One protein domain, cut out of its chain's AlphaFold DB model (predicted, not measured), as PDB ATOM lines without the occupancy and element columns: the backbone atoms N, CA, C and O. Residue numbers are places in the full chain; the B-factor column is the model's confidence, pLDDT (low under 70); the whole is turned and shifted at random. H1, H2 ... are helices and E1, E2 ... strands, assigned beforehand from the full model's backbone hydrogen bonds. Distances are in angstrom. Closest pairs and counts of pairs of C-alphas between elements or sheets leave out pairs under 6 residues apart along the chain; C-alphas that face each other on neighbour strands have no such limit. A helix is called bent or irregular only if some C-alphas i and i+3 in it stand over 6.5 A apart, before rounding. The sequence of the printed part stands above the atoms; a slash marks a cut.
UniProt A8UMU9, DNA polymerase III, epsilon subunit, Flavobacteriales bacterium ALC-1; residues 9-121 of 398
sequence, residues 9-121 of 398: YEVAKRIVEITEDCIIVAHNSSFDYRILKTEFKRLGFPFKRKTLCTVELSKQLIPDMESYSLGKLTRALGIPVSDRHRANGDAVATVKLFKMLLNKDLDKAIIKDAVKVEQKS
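What this domain is: This is residues 9 to 121 of the 398 residues of the protein "DNA polymerase III, epsilon subunit" of Flavobacteriales bacterium ALC-1 (UniProt A8UMU9). A small pair of parallel strands, E1 and E2, lies in the middle of a flat, mostly helical domain, with helices at both ends. Beyond the strands' last residues the longest helix, H5, packs with H3 and H4 into a cluster, while H2 runs back past the strands toward H1 at the other end, and H6 lies off to one side near E2. The printed part has 113 residues, with six named helices and two named strands in the order H1 E1 H2 E2 H3 H4 H5 H6; the class is mostly helix. It is compact, with a radius of gyration of the C-alphas of 15.3 A, and spans 43 by 38 by 19 A.

Where its parts are: The sheet holds E1, residues 23 to 26, and E2, residues 50 to 53; C-alpha 23 is at (-23.273, 2.693, 40.083). H2, residues 29 to 42, is 20.1 A long. H5, residues 87 to 104, is 25.6 A long and begins with C-alpha 87 at (-19.780, 13.295, 54.917). H3 is residues 54 to 61 and H4 residues 70 to 76. H1, residues 9 to 19, is 15.6 A long and irregular: C-alphas 10 and 13 are 7.3 A apart. H6, residues 109 to 120, is 15.6 A long and ends with C-alpha 120 at (-17.831, -3.250, 26.340).

How they stand to each other: E1 and E2 are parallel, 28 degrees between their directions; N 24 and O 50, 2.8 A, and N 52 and O 24, 2.9 A, are within hydrogen-bond range. E1, H2 and E2 form a strand-helix-strand unit, two parallel neighbour strands with a helix between, whose crossover is right-handed. The closest C-alphas of H2 and E2 are those of Ser 29 and Cys 53, 5.0 A apart. The closest of E1 and H5 are those of Ala 26 and Thr 94, 6.6 A. H5 touches H3 at a shallow tilt of 21 degrees, the same way, closest at the C-alphas of Thr 54 and Phe 98, 6.4 A. With residues 90 to 97 alone, H5 touches H4 at a steep tilt of 53 degrees, closest at Thr 74 and Leu 97, C-alphas 6.9 A apart. H1 and H2 are close but not clearly touching, the C-alphas of Ala 12 and Phe 40 being 7.5 A apart. H6 touches no helix, but E2 and H6 are near each other, with 6 pairs of C-alphas within 10 A. Every O i to N i+4 pair is within hydrogen-bond range in H2, H3, H4, H5 and H6; in H1 5 of 7 are.

The domain as a whole: The two C-alphas farthest apart are those of Glu 10 and Asp 64, 43.4 A. The printed part has no cut and no long link. The mean pLDDT of the printed part is 83.7; residues 82 to 85 and 111 to 121 are under 70.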
ATOM      1  N   TYR A   9     -15.567  -3.813  59.318       92.69
ATOM      2  CA  TYR A   9     -16.021  -5.189  59.085       92.69
ATOM      3  C   TYR A   9     -17.459  -5.445  59.566       92.69
ATOM      4  O   TYR A   9     -18.144  -6.275  58.978       92.69
ATOM      5  N   GLU A  10     -17.937  -4.703  60.568       93.62
ATOM      6  CA  GLU A  10     -19.303  -4.819  61.100       93.62
ATOM      7  C   GLU A  10     -20.337  -4.216  60.137       93.62
ATOM      8  O   GLU A  10     -21.484  -4.652  60.098       93.62
ATOM      9  N   VAL A  11     -19.929  -3.249  59.303       94.44
ATOM     10  CA  VAL A  11     -20.794  -2.601  58.297       94.44
ATOM     11  C   VAL A  11     -20.526  -3.066  56.863       94.44
ATOM     12  O   VAL A  11     -21.307  -2.768  55.960       94.44
ATOM     13  N   ALA A  12     -19.447  -3.818  56.632       94.00
ATOM     14  CA  ALA A  12     -18.983  -4.224  55.307       94.00
ATOM     15  C   ALA A  12     -20.055  -4.983  54.510       94.00
ATOM     16  O   ALA A  12     -20.283  -4.666  53.342       94.00
ATOM     17  N   LYS A  13     -20.757  -5.929  55.152       93.81
ATOM     18  CA  LYS A  13     -21.858  -6.685  54.531       93.81
ATOM     19  C   LYS A  13     -22.949  -5.749  54.009       93.81
ATOM     20  O   LYS A  13     -23.332  -5.841  52.847       93.81
ATOM     21  N   ARG A  14     -23.377  -4.790  54.834       94.06
ATOM     22  CA  ARG A  14     -24.413  -3.824  54.462       94.06
ATOM     23  C   ARG A  14     -23.985  -2.957  53.281       94.06
ATOM     24  O   ARG A  14     -24.796  -2.693  52.403       94.06
ATOM     25  N   ILE A  15     -22.721  -2.533  53.240       94.00
ATOM     26  CA  ILE A  15     -22.176  -1.751  52.121       94.00
ATOM     27  C   ILE A  15     -22.192  -2.569  50.824       94.00
ATOM     28  O   ILE A  15     -22.530  -2.031  49.773       94.00
ATOM     29  N   VAL A  16     -21.849  -3.860  50.876       93.19
ATOM     30  CA  VAL A  16     -21.932  -4.750  49.706       93.19
ATOM     31  C   VAL A  16     -23.374  -4.844  49.215       93.19
ATOM     32  O   VAL A  16     -23.602  -4.572  48.041       93.19
ATOM     33  N   GLU A  17     -24.322  -5.127  50.113       92.44
ATOM     34  CA  GLU A  17     -25.752  -5.267  49.801       92.44
ATOM     35  C   GLU A  17     -26.337  -4.016  49.140       92.44
ATOM     36  O   GLU A  17     -26.951  -4.113  48.084       92.44
ATOM     37  N   ILE A  18     -26.121  -2.829  49.717       93.50
ATOM     38  CA  ILE A  18     -26.712  -1.587  49.185       93.50
ATOM     39  C   ILE A  18     -26.028  -1.086  47.906       93.50
ATOM     40  O   ILE A  18     -26.513  -0.143  47.289       93.50
ATOM     41  N   THR A  19     -24.870  -1.648  47.542       92.81
ATOM     42  CA  THR A  19     -24.125  -1.252  46.336       92.81
ATOM     43  C   THR A  19     -24.111  -2.324  45.256       92.81
ATOM     44  O   THR A  19     -23.549  -2.075  44.188       92.81
ATOM     45  N   GLU A  20     -24.673  -3.507  45.510       88.88
ATOM     46  CA  GLU A  20     -24.780  -4.561  44.501       88.88
ATOM     47  C   GLU A  20     -25.606  -4.055  43.313       88.88
ATOM     48  O   GLU A  20     -26.569  -3.310  43.488       88.88
ATOM     49  N   ASP A  21     -25.141  -4.361  42.099       82.88
ATOM     50  CA  ASP A  21     -25.728  -3.910  40.826       82.88
ATOM     51  C   ASP A  21     -25.954  -2.390  40.674       82.88
ATOM     52  O   ASP A  21     -26.613  -1.927  39.744       82.88
ATOM     53  N   CYS A  22     -25.327  -1.583  41.533       87.56
ATOM     54  CA  CYS A  22     -25.431  -0.128  41.514       87.56
ATOM     55  C   CYS A  22     -24.185   0.546  40.913       87.56
ATOM     56  O   CYS A  22     -23.065   0.018  40.917       87.56
ATOM     57  N   ILE A  23     -24.368   1.782  40.438       88.88
ATOM     58  CA  ILE A  23     -23.273   2.693  40.083       88.88
ATOM     59  C   ILE A  23     -23.028   3.627  41.270       88.88
ATOM     60  O   ILE A  23     -23.923   4.357  41.688       88.88
ATOM     61  N   ILE A  24     -21.802   3.637  41.794       91.12
ATOM     62  CA  ILE A  24     -21.409   4.554  42.866       91.12
ATOM     63  C   ILE A  24     -21.159   5.940  42.270       91.12
ATOM     64  O   ILE A  24     -20.204   6.147  41.517       91.12
ATOM     65  N   VAL A  25     -21.999   6.901  42.636       91.69
ATOM     66  CA  VAL A  25     -21.860   8.307  42.245       91.69
ATOM     67  C   VAL A  25     -21.152   9.070  43.360       91.69
ATOM     68  O   VAL A  25     -21.580   9.015  44.510       91.69
ATOM     69  N   ALA A  26     -20.083   9.792  43.026       90.94
ATOM     70  CA  ALA A  26     -19.355  10.615  43.991       90.94
ATOM     71  C   ALA A  26     -18.697  11.839  43.338       90.94
ATOM     72  O   ALA A  26     -18.352  11.842  42.147       90.94
ATOM     73  N   HIS A  27     -18.495  12.883  44.141       89.69
ATOM     74  CA  HIS A  27     -17.792  14.087  43.727       89.69
ATOM     75  C   HIS A  27     -16.286  13.891  43.923       89.69
ATOM     76  O   HIS A  27     -15.760  14.131  45.002       89.69
ATOM     77  N   ASN A  28     -15.616  13.451  42.850       88.06
ATOM     78  CA  ASN A  28     -14.291  12.811  42.848       88.06
ATOM     79  C   ASN A  28     -14.327  11.331  43.275       88.06
ATOM     80  O   ASN A  28     -13.667  10.910  44.225       88.06
ATOM     81  N   SER A  29     -15.048  10.514  42.502       87.81
ATOM     82  CA  SER A  29     -15.244   9.088  42.797       87.81
ATOM     83  C   SER A  29     -13.955   8.271  42.937       87.81
ATOM     84  O   SER A  29     -13.949   7.269  43.648       87.81
ATOM     85  N   SER A  30     -12.844   8.701  42.328       81.94
ATOM     86  CA  SER A  30     -11.540   8.039  42.470       81.94
ATOM     87  C   SER A  30     -11.034   8.012  43.918       81.94
ATOM     88  O   SER A  30     -10.374   7.053  44.332       81.94
ATOM     89  N   PHE A  31     -11.354   9.050  44.696       88.00
ATOM     90  CA  PHE A  31     -10.922   9.190  46.077       88.00
ATOM     91  C   PHE A  31     -11.716   8.258  46.995       88.00
ATOM     92  O   PHE A  31     -11.119   7.366  47.606       88.00
ATOM     93  N   ASP A  32     -13.044   8.395  47.020       87.56
ATOM     94  CA  ASP A  32     -13.932   7.614  47.890       87.56
ATOM     95  C   ASP A  32     -13.859   6.116  47.585       87.56
ATOM     96  O   ASP A  32     -13.746   5.271  48.477       87.56
ATOM     97  N   TYR A  33     -13.829   5.767  46.298       90.62
ATOM     98  CA  TYR A  33     -13.783   4.374  45.874       90.62
ATOM     99  C   TYR A  33     -12.465   3.687  46.249       90.62
ATOM    100  O   TYR A  33     -12.444   2.500  46.585       90.62
ATOM    101  N   ARG A  34     -11.347   4.424  46.254       90.19
ATOM    102  CA  ARG A  34     -10.052   3.909  46.722       90.19
ATOM    103  C   ARG A  34     -10.067   3.614  48.221       90.19
ATOM    104  O   ARG A  34      -9.442   2.630  48.622       90.19
ATOM    105  N   ILE A  35     -10.769   4.415  49.026       91.62
ATOM    106  CA  ILE A  35     -10.927   4.162  50.466       91.62
ATOM    107  C   ILE A  35     -11.698   2.854  50.672       91.62
ATOM    108  O   ILE A  35     -11.165   1.938  51.296       91.62
ATOM    109  N   LEU A  36     -12.870   2.705  50.041       91.62
ATOM    110  CA  LEU A  36     -13.660   1.466  50.106       91.62
ATOM    111  C   LEU A  36     -12.846   0.246  49.664       91.62
ATOM    112  O   LEU A  36     -12.777  -0.757  50.371       91.62
ATOM    113  N   LYS A  37     -12.157   0.343  48.524       91.00
ATOM    114  CA  LYS A  37     -11.325  -0.747  48.004       91.00
ATOM    115  C   LYS A  37     -10.191  -1.126  48.957       91.00
ATOM    116  O   LYS A  37      -9.832  -2.298  49.031       91.00
ATOM    117  N   THR A  38      -9.614  -0.155  49.661       92.94
ATOM    118  CA  THR A  38      -8.539  -0.402  50.630       92.94
ATOM    119  C   THR A  38      -9.066  -1.144  51.850       92.94
ATOM    120  O   THR A  38      -8.459  -2.136  52.249       92.94
ATOM    121  N   GLU A  39     -10.210  -0.729  52.395       94.94
ATOM    122  CA  GLU A  39     -10.809  -1.388  53.558       94.94
ATOM    123  C   GLU A  39     -11.312  -2.800  53.229       94.94
ATOM    124  O   GLU A  39     -10.984  -3.751  53.934       94.94
ATOM    125  N   PHE A  40     -11.983  -2.999  52.092       93.75
ATOM    126  CA  PHE A  40     -12.379  -4.344  51.659       93.75
ATOM    127  C   PHE A  40     -11.182  -5.249  51.339       93.75
ATOM    128  O   PHE A  40     -11.211  -6.438  51.654       93.75
ATOM    129  N   LYS A  41     -10.087  -4.697  50.795       91.69
ATOM    130  CA  LYS A  41      -8.846  -5.455  50.582       91.69
ATOM    131  C   LYS A  41      -8.255  -5.967  51.898       91.69
ATOM    132  O   LYS A  41      -7.718  -7.072  51.907       91.69
ATOM    133  N   ARG A  42      -8.353  -5.206  52.996       92.81
ATOM    134  CA  ARG A  42      -7.918  -5.664  54.332       92.81
ATOM    135  C   ARG A  42      -8.738  -6.852  54.833       92.81
ATOM    136  O   ARG A  42      -8.200  -7.679  55.555       92.81
ATOM    137  N   LEU A  43      -9.994  -6.960  54.403       92.62
ATOM    138  CA  LEU A  43     -10.878  -8.095  54.687       92.62
ATOM    139  C   LEU A  43     -10.727  -9.254  53.686       92.62
ATOM    140  O   LEU A  43     -11.486 -10.213  53.746       92.62
ATOM    141  N   GLY A  44      -9.796  -9.166  52.728       89.50
ATOM    142  CA  GLY A  44      -9.637 -10.172  51.674       89.50
ATOM    143  C   GLY A  44     -10.754 -10.168  50.621       89.50
ATOM    144  O   GLY A  44     -10.785 -11.051  49.769       89.50
ATOM    145  N   PHE A  45     -11.645  -9.171  50.633       82.69
ATOM    146  CA  PHE A  45     -12.774  -9.084  49.712       82.69
ATOM    147  C   PHE A  45     -12.439  -8.200  48.494       82.69
ATOM    148  O   PHE A  45     -12.090  -7.022  48.650       82.69
ATOM    149  N   PRO A  46     -12.546  -8.712  47.255       80.12
ATOM    150  CA  PRO A  46     -12.282  -7.929  46.052       80.12
ATOM    151  C   PRO A  46     -13.469  -7.009  45.710       80.12
ATOM    152  O   PRO A  46     -14.262  -7.304  44.820       80.12
ATOM    153  N   PHE A  47     -13.572  -5.857  46.379       88.50
ATOM    154  CA  PHE A  47     -14.644  -4.887  46.116       88.50
ATOM    155  C   PHE A  47     -14.522  -4.260  44.719       88.50
ATOM    156  O   PHE A  47     -13.541  -3.568  44.411       88.50
ATOM    157  N   LYS A  48     -15.528  -4.513  43.871       85.50
ATOM    158  CA  LYS A  48     -15.609  -4.007  42.498       85.50
ATOM    159  C   LYS A  48     -17.023  -3.505  42.187       85.50
ATOM    160  O   LYS A  48     -17.946  -4.302  42.069       85.50
ATOM    161  N   ARG A  49     -17.167  -2.195  41.990       85.94
ATOM    162  CA  ARG A  49     -18.389  -1.507  41.548       85.94
ATOM    163  C   ARG A  49     -18.089  -0.558  40.392       85.94
ATOM    164  O   ARG A  49     -16.945  -0.133  40.206       85.94
ATOM    165  N   LYS A  50     -19.119  -0.236  39.609       84.94
ATOM    166  CA  LYS A  50     -19.060   0.851  38.624       84.94
ATOM    167  C   LYS A  50     -19.067   2.181  39.383       84.94
ATOM    168  O   LYS A  50     -19.718   2.291  40.420       84.94
ATOM    169  N   THR A  51     -18.356   3.183  38.880       87.38
ATOM    170  CA  THR A  51     -18.296   4.513  39.500       87.38
ATOM    171  C   THR A  51     -18.563   5.599  38.477       87.38
ATOM    172  O   THR A  51     -18.140   5.471  37.330       87.38
ATOM    173  N   LEU A  52     -19.169   6.695  38.915       88.62
ATOM    174  CA  LEU A  52     -19.419   7.880  38.106       88.62
ATOM    175  C   LEU A  52     -18.956   9.121  38.878       88.62
ATOM    176  O   LEU A  52     -19.269   9.290  40.058       88.62
ATOM    177  N   CYS A  53     -18.161   9.964  38.217       89.88
ATOM    178  CA  CYS A  53     -17.559  11.146  38.820       89.88
ATOM    179  C   CYS A  53     -18.342  12.406  38.442       89.88
ATOM    180  O   CYS A  53     -18.349  12.814  37.280       89.88
ATOM    181  N   THR A  54     -18.956  13.083  39.416       90.56
ATOM    182  CA  THR A  54     -19.723  14.304  39.113       90.56
ATOM    183  C   THR A  54     -18.835  15.480  38.706       90.56
ATOM    184  O   THR A  54     -19.327  16.391  38.054       90.56
ATOM    185  N   VAL A  55     -17.543  15.481  39.067       90.81
ATOM    186  CA  VAL A  55     -16.576  16.512  38.633       90.81
ATOM    187  C   VAL A  55     -16.368  16.441  37.123       90.81
ATOM    188  O   VAL A  55     -16.413  17.465  36.448       90.81
ATOM    189  N   GLU A  56     -16.160  15.234  36.597       87.50
ATOM    190  CA  GLU A  56     -15.974  15.003  35.160       87.50
ATOM    191  C   GLU A  56     -17.247  15.363  34.394       87.50
ATOM    192  O   GLU A  56     -17.183  16.140  33.445       87.50
ATOM    193  N   LEU A  57     -18.404  14.907  34.885       88.06
ATOM    194  CA  LEU A  57     -19.693  15.264  34.294       88.06
ATOM    195  C   LEU A  57     -19.965  16.766  34.326       88.06
ATOM    196  O   LEU A  57     -20.485  17.311  33.360       88.06
ATOM    197  N   SER A  58     -19.609  17.449  35.414       90.06
ATOM    198  CA  SER A  58     -19.811  18.895  35.521       90.06
ATOM    199  C   SER A  58     -18.962  19.648  34.504       90.06
ATOM    200  O   SER A  58     -19.482  20.542  33.857       90.06
ATOM    201  N   LYS A  59     -17.703  19.249  34.290       89.50
ATOM    202  CA  LYS A  59     -16.846  19.850  33.254       89.50
ATOM    203  C   LYS A  59     -17.394  19.660  31.841       89.50
ATOM    204  O   LYS A  59     -17.153  20.501  30.985       89.50
ATOM    205  N   GLN A  60     -18.079  18.546  31.596       85.50
ATOM    206  CA  GLN A  60     -18.658  18.234  30.289       85.50
ATOM    207  C   GLN A  60     -19.988  18.956  30.052       85.50
ATOM    208  O   GLN A  60     -20.200  19.507  28.979       85.50
ATOM    209  N   LEU A  61     -20.884  18.939  31.039       86.06
ATOM    210  CA  LEU A  61     -22.273  19.392  30.893       86.06
ATOM    211  C   LEU A  61     -22.490  20.846  31.327       86.06
ATOM    212  O   LEU A  61     -23.523  21.438  31.023       86.06
ATOM    213  N   ILE A  62     -21.552  21.407  32.089       87.88
ATOM    214  CA  ILE A  62     -21.573  22.790  32.571       87.88
ATOM    215  C   ILE A  62     -20.144  23.349  32.474       87.88
ATOM    216  O   ILE A  62     -19.476  23.503  33.502       87.88
ATOM    217  N   PRO A  63     -19.638  23.587  31.249       86.06
ATOM    218  CA  PRO A  63     -18.310  24.160  31.065       86.06
ATOM    219  C   PRO A  63     -18.215  25.570  31.679       86.06
ATOM    220  O   PRO A  63     -19.218  26.180  32.046       86.06
ATOM    221  N   ASP A  64     -16.985  26.074  31.809       88.38
ATOM    222  CA  ASP A  64     -16.683  27.470  32.179       88.38
ATOM    223  C   ASP A  64     -17.012  27.909  33.618       88.38
ATOM    224  O   ASP A  64     -17.080  29.097  33.931       88.38
ATOM    225  N   MET A  65     -17.124  26.960  34.549       89.00
ATOM    226  CA  MET A  65     -17.202  27.273  35.980       89.00
ATOM    227  C   MET A  65     -15.838  27.681  36.564       89.00
ATOM    228  O   MET A  65     -14.835  26.995  36.359       89.00
ATOM    229  N   GLU A  66     -15.825  28.717  37.413       87.44
ATOM    230  CA  GLU A  66     -14.632  29.202  38.139       87.44
ATOM    231  C   GLU A  66     -13.956  28.096  38.979       87.44
ATOM    232  O   GLU A  66     -12.739  28.057  39.162       87.44
ATOM    233  N   SER A  67     -14.746  27.155  39.507       91.81
ATOM    234  CA  SER A  67     -14.232  25.980  40.206       91.81
ATOM    235  C   SER A  67     -15.212  24.815  40.166       91.81
ATOM    236  O   SER A  67     -16.409  24.981  40.377       91.81
ATOM    237  N   TYR A  68     -14.662  23.608  40.017       91.38
ATOM    238  CA  TYR A  68     -15.404  22.345  40.074       91.38
ATOM    239  C   TYR A  68     -15.288  21.630  41.423       91.38
ATOM    240  O   TYR A  68     -15.646  20.463  41.519       91.38
ATOM    241  N   SER A  69     -14.764  22.293  42.456       90.44
ATOM    242  CA  SER A  69     -14.809  21.752  43.820       90.44
ATOM    243  C   SER A  69     -16.243  21.781  44.347       90.44
ATOM    244  O   SER A  69     -16.933  22.778  44.134       90.44
ATOM    245  N   LEU A  70     -16.681  20.730  45.055       88.75
ATOM    246  CA  LEU A  70     -18.086  20.545  45.447       88.75
ATOM    247  C   LEU A  70     -18.677  21.817  46.047       88.75
ATOM    248  O   LEU A  70     -19.665  22.319  45.533       88.75
ATOM    249  N   GLY A  71     -18.023  22.387  47.061       86.62
ATOM    250  CA  GLY A  71     -18.539  23.555  47.774       86.62
ATOM    251  C   GLY A  71     -18.607  24.846  46.949       86.62
ATOM    252  O   GLY A  71     -19.530  25.635  47.151       86.62
ATOM    253  N   LYS A  72     -17.654  25.092  46.037       89.00
ATOM    254  CA  LYS A  72     -17.697  26.277  45.157       89.00
ATOM    255  C   LYS A  72     -18.718  26.076  44.041       89.00
ATOM    256  O   LYS A  72     -19.515  26.971  43.778       89.00
ATOM    257  N   LEU A  73     -18.733  24.882  43.459       90.75
ATOM    258  CA  LEU A  73     -19.634  24.509  42.380       90.75
ATOM    259  C   LEU A  73     -21.095  24.536  42.843       90.75
ATOM    260  O   LEU A  73     -21.923  25.182  42.215       90.75
ATOM    261  N   THR A  74     -21.420  23.921  43.984       90.25
ATOM    262  CA  THR A  74     -22.785  23.938  44.532       90.25
ATOM    263  C   THR A  74     -23.239  25.349  44.880       90.25
ATOM    264  O   THR A  74     -24.402  25.669  44.673       90.25
ATOM    265  N   ARG A  75     -22.334  26.214  45.366       88.38
ATOM    266  CA  ARG A  75     -22.645  27.622  45.651       88.38
ATOM    267  C   ARG A  75     -22.965  28.397  44.377       88.38
ATOM    268  O   ARG A  75     -23.981  29.077  44.338       88.38
ATOM    269  N   ALA A  76     -22.124  28.272  43.354       88.81
ATOM    270  CA  ALA A  76     -22.324  28.951  42.077       88.81
ATOM    271  C   ALA A  76     -23.609  28.487  41.367       88.81
ATOM    272  O   ALA A  76     -24.248  29.263  40.668       88.81
ATOM    273  N   LEU A  77     -24.021  27.239  41.599       87.94
ATOM    274  CA  LEU A  77     -25.241  26.643  41.050       87.94
ATOM    275  C   LEU A  77     -26.480  26.828  41.948       87.94
ATOM    276  O   LEU A  77     -27.528  26.257  41.660       87.94
ATOM    277  N   GLY A  78     -26.372  27.570  43.057       87.06
ATOM    278  CA  GLY A  78     -27.495  27.833  43.966       87.06
ATOM    279  C   GLY A  78     -28.001  26.612  44.749       87.06
ATOM    280  O   GLY A  78     -29.124  26.617  45.242       87.06
ATOM    281  N   ILE A  79     -27.201  25.550  44.881       86.56
ATOM    282  CA  ILE A  79     -27.574  24.329  45.604       86.56
ATOM    283  C   ILE A  79     -27.363  24.551  47.114       86.56
ATOM    284  O   ILE A  79     -26.216  24.703  47.551       86.56
ATOM    285  N   PRO A  80     -28.425  24.517  47.945       76.88
ATOM    286  CA  PRO A  80     -28.288  24.709  49.382       76.88
ATOM    287  C   PRO A  80     -27.616  23.489  50.025       76.88
ATOM    288  O   PRO A  80     -28.097  22.352  49.897       76.88
ATOM    289  N   VAL A  81     -26.515  23.751  50.737       71.12
ATOM    290  CA  VAL A  81     -25.741  22.770  51.509       71.12
ATOM    291  C   VAL A  81     -25.895  23.093  52.995       71.12
ATOM    292  O   VAL A  81     -25.325  24.072  53.477       71.12
ATOM    293  N   SER A  82     -26.673  22.285  53.710       62.94
ATOM    294  CA  SER A  82     -26.692  22.252  55.175       62.94
ATOM    295  C   SER A  82     -25.567  21.337  55.688       62.94
ATOM    296  O   SER A  82     -25.204  20.375  55.013       62.94
ATOM    297  N   ASP A  83     -24.988  21.652  56.852       61.12
ATOM    298  CA  ASP A  83     -23.888  20.903  57.492       61.12
ATOM    299  C   ASP A  83     -22.625  20.704  56.629       61.12
ATOM    300  O   ASP A  83     -22.193  19.581  56.346       61.12
ATOM    301  N   ARG A  84     -21.984  21.817  56.239       56.12
ATOM    302  CA  ARG A  84     -20.669  21.794  55.572       56.12
ATOM    303  C   ARG A  84     -19.642  21.005  56.403       56.12
ATOM    304  O   ARG A  84     -19.577  21.163  57.617       56.12
ATOM    305  N   HIS A  85     -18.810  20.210  55.723       56.69
ATOM    306  CA  HIS A  85     -17.723  19.385  56.287       56.69
ATOM    307  C   HIS A  85     -18.144  18.090  56.998       56.69
ATOM    308  O   HIS A  85     -17.314  17.434  57.631       56.69
ATOM    309  N   ARG A  86     -19.408  17.671  56.869       75.25
ATOM    310  CA  ARG A  86     -19.854  16.328  57.267       75.25
ATOM    311  C   ARG A  86     -20.093  15.483  56.020       75.25
ATOM    312  O   ARG A  86     -20.758  15.931  55.092       75.25
ATOM    313  N   ALA A  87     -19.644  14.226  56.045       78.25
ATOM    314  CA  ALA A  87     -19.780  13.295  54.917       78.25
ATOM    315  C   ALA A  87     -21.229  13.162  54.401       78.25
ATOM    316  O   ALA A  87     -21.451  13.034  53.202       78.25
ATOM    317  N   ASN A  88     -22.224  13.247  55.294       83.31
ATOM    318  CA  ASN A  88     -23.636  13.235  54.906       83.31
ATOM    319  C   ASN A  88     -24.048  14.496  54.120       83.31
ATOM    320  O   ASN A  88     -24.744  14.394  53.114       83.31
ATOM    321  N   GLY A  89     -23.595  15.680  54.547       84.81
ATOM    322  CA  GLY A  89     -23.883  16.944  53.860       84.81
ATOM    323  C   GLY A  89     -23.304  16.964  52.444       84.81
ATOM    324  O   GLY A  89     -24.002  17.307  51.488       84.81
ATOM    325  N   ASP A  90     -22.067  16.486  52.290       86.75
ATOM    326  CA  ASP A  90     -21.403  16.383  50.986       86.75
ATOM    327  C   ASP A  90     -22.078  15.347  50.069       86.75
ATOM    328  O   ASP A  90     -22.250  15.593  48.870       86.75
ATOM    329  N   ALA A  91     -22.535  14.215  50.617       88.50
ATOM    330  CA  ALA A  91     -23.296  13.221  49.862       88.50
ATOM    331  C   ALA A  91     -24.628  13.798  49.350       88.50
ATOM    332  O   ALA A  91     -24.934  13.684  48.162       88.50
ATOM    333  N   VAL A  92     -25.393  14.487  50.204       89.06
ATOM    334  CA  VAL A  92     -26.658  15.136  49.813       89.06
ATOM    335  C   VAL A  92     -26.426  16.207  48.744       89.06
ATOM    336  O   VAL A  92     -27.164  16.265  47.756       89.06
ATOM    337  N   ALA A  93     -25.389  17.033  48.900       89.88
ATOM    338  CA  ALA A  93     -25.015  18.037  47.909       89.88
ATOM    339  C   ALA A  93     -24.639  17.395  46.562       89.88
ATOM    340  O   ALA A  93     -25.078  17.861  45.509       89.88
ATOM    341  N   THR A  94     -23.904  16.280  46.596       91.38
ATOM    342  CA  THR A  94     -23.539  15.498  45.407       91.38
ATOM    343  C   THR A  94     -24.770  14.928  44.703       91.38
ATOM    344  O   THR A  94     -24.848  15.000  43.480       91.38
ATOM    345  N   VAL A  95     -25.770  14.425  45.440       91.75
ATOM    346  CA  VAL A  95     -27.031  13.938  44.846       91.75
ATOM    347  C   VAL A  95     -27.789  15.069  44.151       91.75
ATOM    348  O   VAL A  95     -28.256  14.889  43.027       91.75
ATOM    349  N   LYS A  96     -27.907  16.241  44.788       91.25
ATOM    350  CA  LYS A  96     -28.579  17.405  44.182       91.25
ATOM    351  C   LYS A  96     -27.863  17.865  42.911       91.25
ATOM    352  O   LYS A  96     -28.512  18.068  41.889       91.25
ATOM    353  N   LEU A  97     -26.532  17.957  42.961       92.19
ATOM    354  CA  LEU A  97     -25.708  18.275  41.796       92.19
ATOM    355  C   LEU A  97     -25.916  17.245  40.681       92.19
ATOM    356  O   LEU A  97     -26.166  17.621  39.542       92.19
ATOM    357  N   PHE A  98     -25.870  15.952  41.004       92.81
ATOM    358  CA  PHE A  98     -26.040  14.888  40.020       92.81
ATOM    359  C   PHE A  98     -27.420  14.913  39.353       92.81
ATOM    360  O   PHE A  98     -27.498  14.792  38.136       92.81
ATOM    361  N   LYS A  99     -28.500  15.158  40.108       89.88
ATOM    362  CA  LYS A  99     -29.846  15.354  39.535       89.88
ATOM    363  C   LYS A  99     -29.882  16.512  38.538       89.88
ATOM    364  O   LYS A  99     -30.494  16.397  37.482       89.88
ATOM    365  N   MET A 100     -29.201  17.613  38.847       89.19
ATOM    366  CA  MET A 100     -29.130  18.754  37.938       89.19
ATOM    367  C   MET A 100     -28.317  18.442  36.673       89.19
ATOM    368  O   MET A 100     -28.702  18.862  35.585       89.19
ATOM    369  N   LEU A 101     -27.228  17.676  36.799       89.19
ATOM    370  CA  LEU A 101     -26.444  17.198  35.656       89.19
ATOM    371  C   LEU A 101     -27.263  16.254  34.769       89.19
ATOM    372  O   LEU A 101     -27.227  16.405  33.555       89.19
ATOM    373  N   LEU A 102     -28.054  15.350  35.355       86.19
ATOM    374  CA  LEU A 102     -28.975  14.487  34.603       86.19
ATOM    375  C   LEU A 102     -29.991  15.299  33.790       86.19
ATOM    376  O   LEU A 102     -30.258  14.956  32.646       86.19
ATOM    377  N   ASN A 103     -30.515  16.394  34.346       85.31
ATOM    378  CA  ASN A 103     -31.437  17.272  33.618       85.31
ATOM    379  C   ASN A 103     -30.750  18.047  32.479       85.31
ATOM    380  O   ASN A 103     -31.400  18.389  31.496       85.31
ATOM    381  N   LYS A 104     -29.452  18.346  32.612       83.25
ATOM    382  CA  LYS A 104     -28.657  19.026  31.577       83.25
ATOM    383  C   LYS A 104     -28.110  18.077  30.506       83.25
ATOM    384  O   LYS A 104     -27.713  18.542  29.443       83.25
ATOM    385  N   ASP A 105     -28.103  16.771  30.758       83.94
ATOM    386  CA  ASP A 105     -27.664  15.738  29.818       83.94
ATOM    387  C   ASP A 105     -28.738  15.429  28.758       83.94
ATOM    388  O   ASP A 105     -29.314  14.339  28.705       83.94
ATOM    389  N   LEU A 106     -29.023  16.415  27.901       77.19
ATOM    390  CA  LEU A 106     -30.046  16.325  26.852       77.19
ATOM    391  C   LEU A 106     -29.761  15.192  25.849       77.19
ATOM    392  O   LEU A 106     -30.683  14.516  25.390       77.19
ATOM    393  N   ASP A 107     -28.484  14.914  25.582       77.25
ATOM    394  CA  ASP A 107     -28.046  13.842  24.682       77.25
ATOM    395  C   ASP A 107     -28.036  12.450  25.333       77.25
ATOM    396  O   ASP A 107     -27.701  11.455  24.669       77.25
ATOM    397  N   LYS A 108     -28.407  12.352  26.618       77.31
ATOM    398  CA  LYS A 108     -28.354  11.129  27.432       77.31
ATOM    399  C   LYS A 108     -26.968  10.475  27.412       77.31
ATOM    400  O   LYS A 108     -26.867   9.243  27.413       77.31
ATOM    401  N   ALA A 109     -25.900  11.267  27.335       71.50
ATOM    402  CA  ALA A 109     -24.521  10.793  27.317       71.50
ATOM    403  C   ALA A 109     -24.195   9.963  28.570       71.50
ATOM    404  O   ALA A 109     -23.559   8.917  28.454       71.50
ATOM    405  N   ILE A 110     -24.735  10.337  29.735       74.12
ATOM    406  CA  ILE A 110     -24.578   9.620  31.007       74.12
ATOM    407  C   ILE A 110     -25.146   8.196  30.906       74.12
ATOM    408  O   ILE A 110     -24.492   7.226  31.298       74.12
ATOM    409  N   ILE A 111     -26.353   8.049  30.349       66.50
ATOM    410  CA  ILE A 111     -27.024   6.745  30.200       66.50
ATOM    411  C   ILE A 111     -26.350   5.923  29.095       66.50
ATOM    412  O   ILE A 111     -26.083   4.734  29.276       66.50
ATOM    413  N   LYS A 112     -26.023   6.552  27.960       65.00
ATOM    414  CA  LYS A 112     -25.329   5.901  26.839       65.00
ATOM    415  C   LYS A 112     -23.970   5.355  27.266       65.00
ATOM    416  O   LYS A 112     -23.627   4.247  26.863       65.00
ATOM    417  N   ASP A 113     -23.217   6.078  28.087       64.06
ATOM    418  CA  ASP A 113     -21.926   5.608  28.587       64.06
ATOM    419  C   ASP A 113     -22.077   4.503  29.637       64.06
ATOM    420  O   ASP A 113     -21.338   3.518  29.576       64.06
ATOM    421  N   ALA A 114     -23.082   4.569  30.517       59.72
ATOM    422  CA  ALA A 114     -23.386   3.481  31.451       59.72
ATOM    423  C   ALA A 114     -23.722   2.158  30.724       59.72
ATOM    424  O   ALA A 114     -23.199   1.100  31.092       59.72
ATOM    425  N   VAL A 115     -24.512   2.226  29.643       55.38
ATOM    426  CA  VAL A 115     -24.883   1.072  28.799       55.38
ATOM    427  C   VAL A 115     -23.713   0.605  27.920       55.38
ATOM    428  O   VAL A 115     -23.450  -0.594  27.811       55.38
ATOM    429  N   LYS A 116     -22.931   1.524  27.332       51.19
ATOM    430  CA  LYS A 116     -21.724   1.181  26.553       51.19
ATOM    431  C   LYS A 116     -20.659   0.499  27.404       51.19
ATOM    432  O   LYS A 116     -19.955  -0.369  26.895       51.19
ATOM    433  N   VAL A 117     -20.502   0.882  28.672       51.72
ATOM    434  CA  VAL A 117     -19.586   0.214  29.614       51.72
ATOM    435  C   VAL A 117     -20.048  -1.215  29.892       51.72
ATOM    436  O   VAL A 117     -19.220  -2.123  29.938       51.72
ATOM    437  N   GLU A 118     -21.353  -1.441  30.015       44.47
ATOM    438  CA  GLU A 118     -21.924  -2.774  30.206       44.47
ATOM    439  C   GLU A 118     -21.709  -3.679  28.984       44.47
ATOM    440  O   GLU A 118     -21.238  -4.808  29.136       44.47
ATOM    441  N   GLN A 119     -21.914  -3.149  27.774       46.31
ATOM    442  CA  GLN A 119     -21.669  -3.858  26.512       46.31
ATOM    443  C   GLN A 119     -20.173  -4.087  26.225       46.31
ATOM    444  O   GLN A 119     -19.793  -5.185  25.832       46.31
ATOM    445  N   LYS A 120     -19.297  -3.103  26.483       45.50
ATOM    446  CA  LYS A 120     -17.831  -3.250  26.340       45.50
ATOM    447  C   LYS A 120     -17.218  -4.222  27.350       45.50
ATOM    448  O   LYS A 120     -16.103  -4.685  27.129       45.50
ATOM    449  N   SER A 121     -17.897  -4.493  28.467       48.38
ATOM    450  CA  SER A 121     -17.400  -5.409  29.502       48.38
ATOM    451  C   SER A 121     -17.696  -6.882  29.226       48.38
ATOM    452  O   SER A 121     -17.135  -7.743  29.907       48.38
TER     453      SER A 121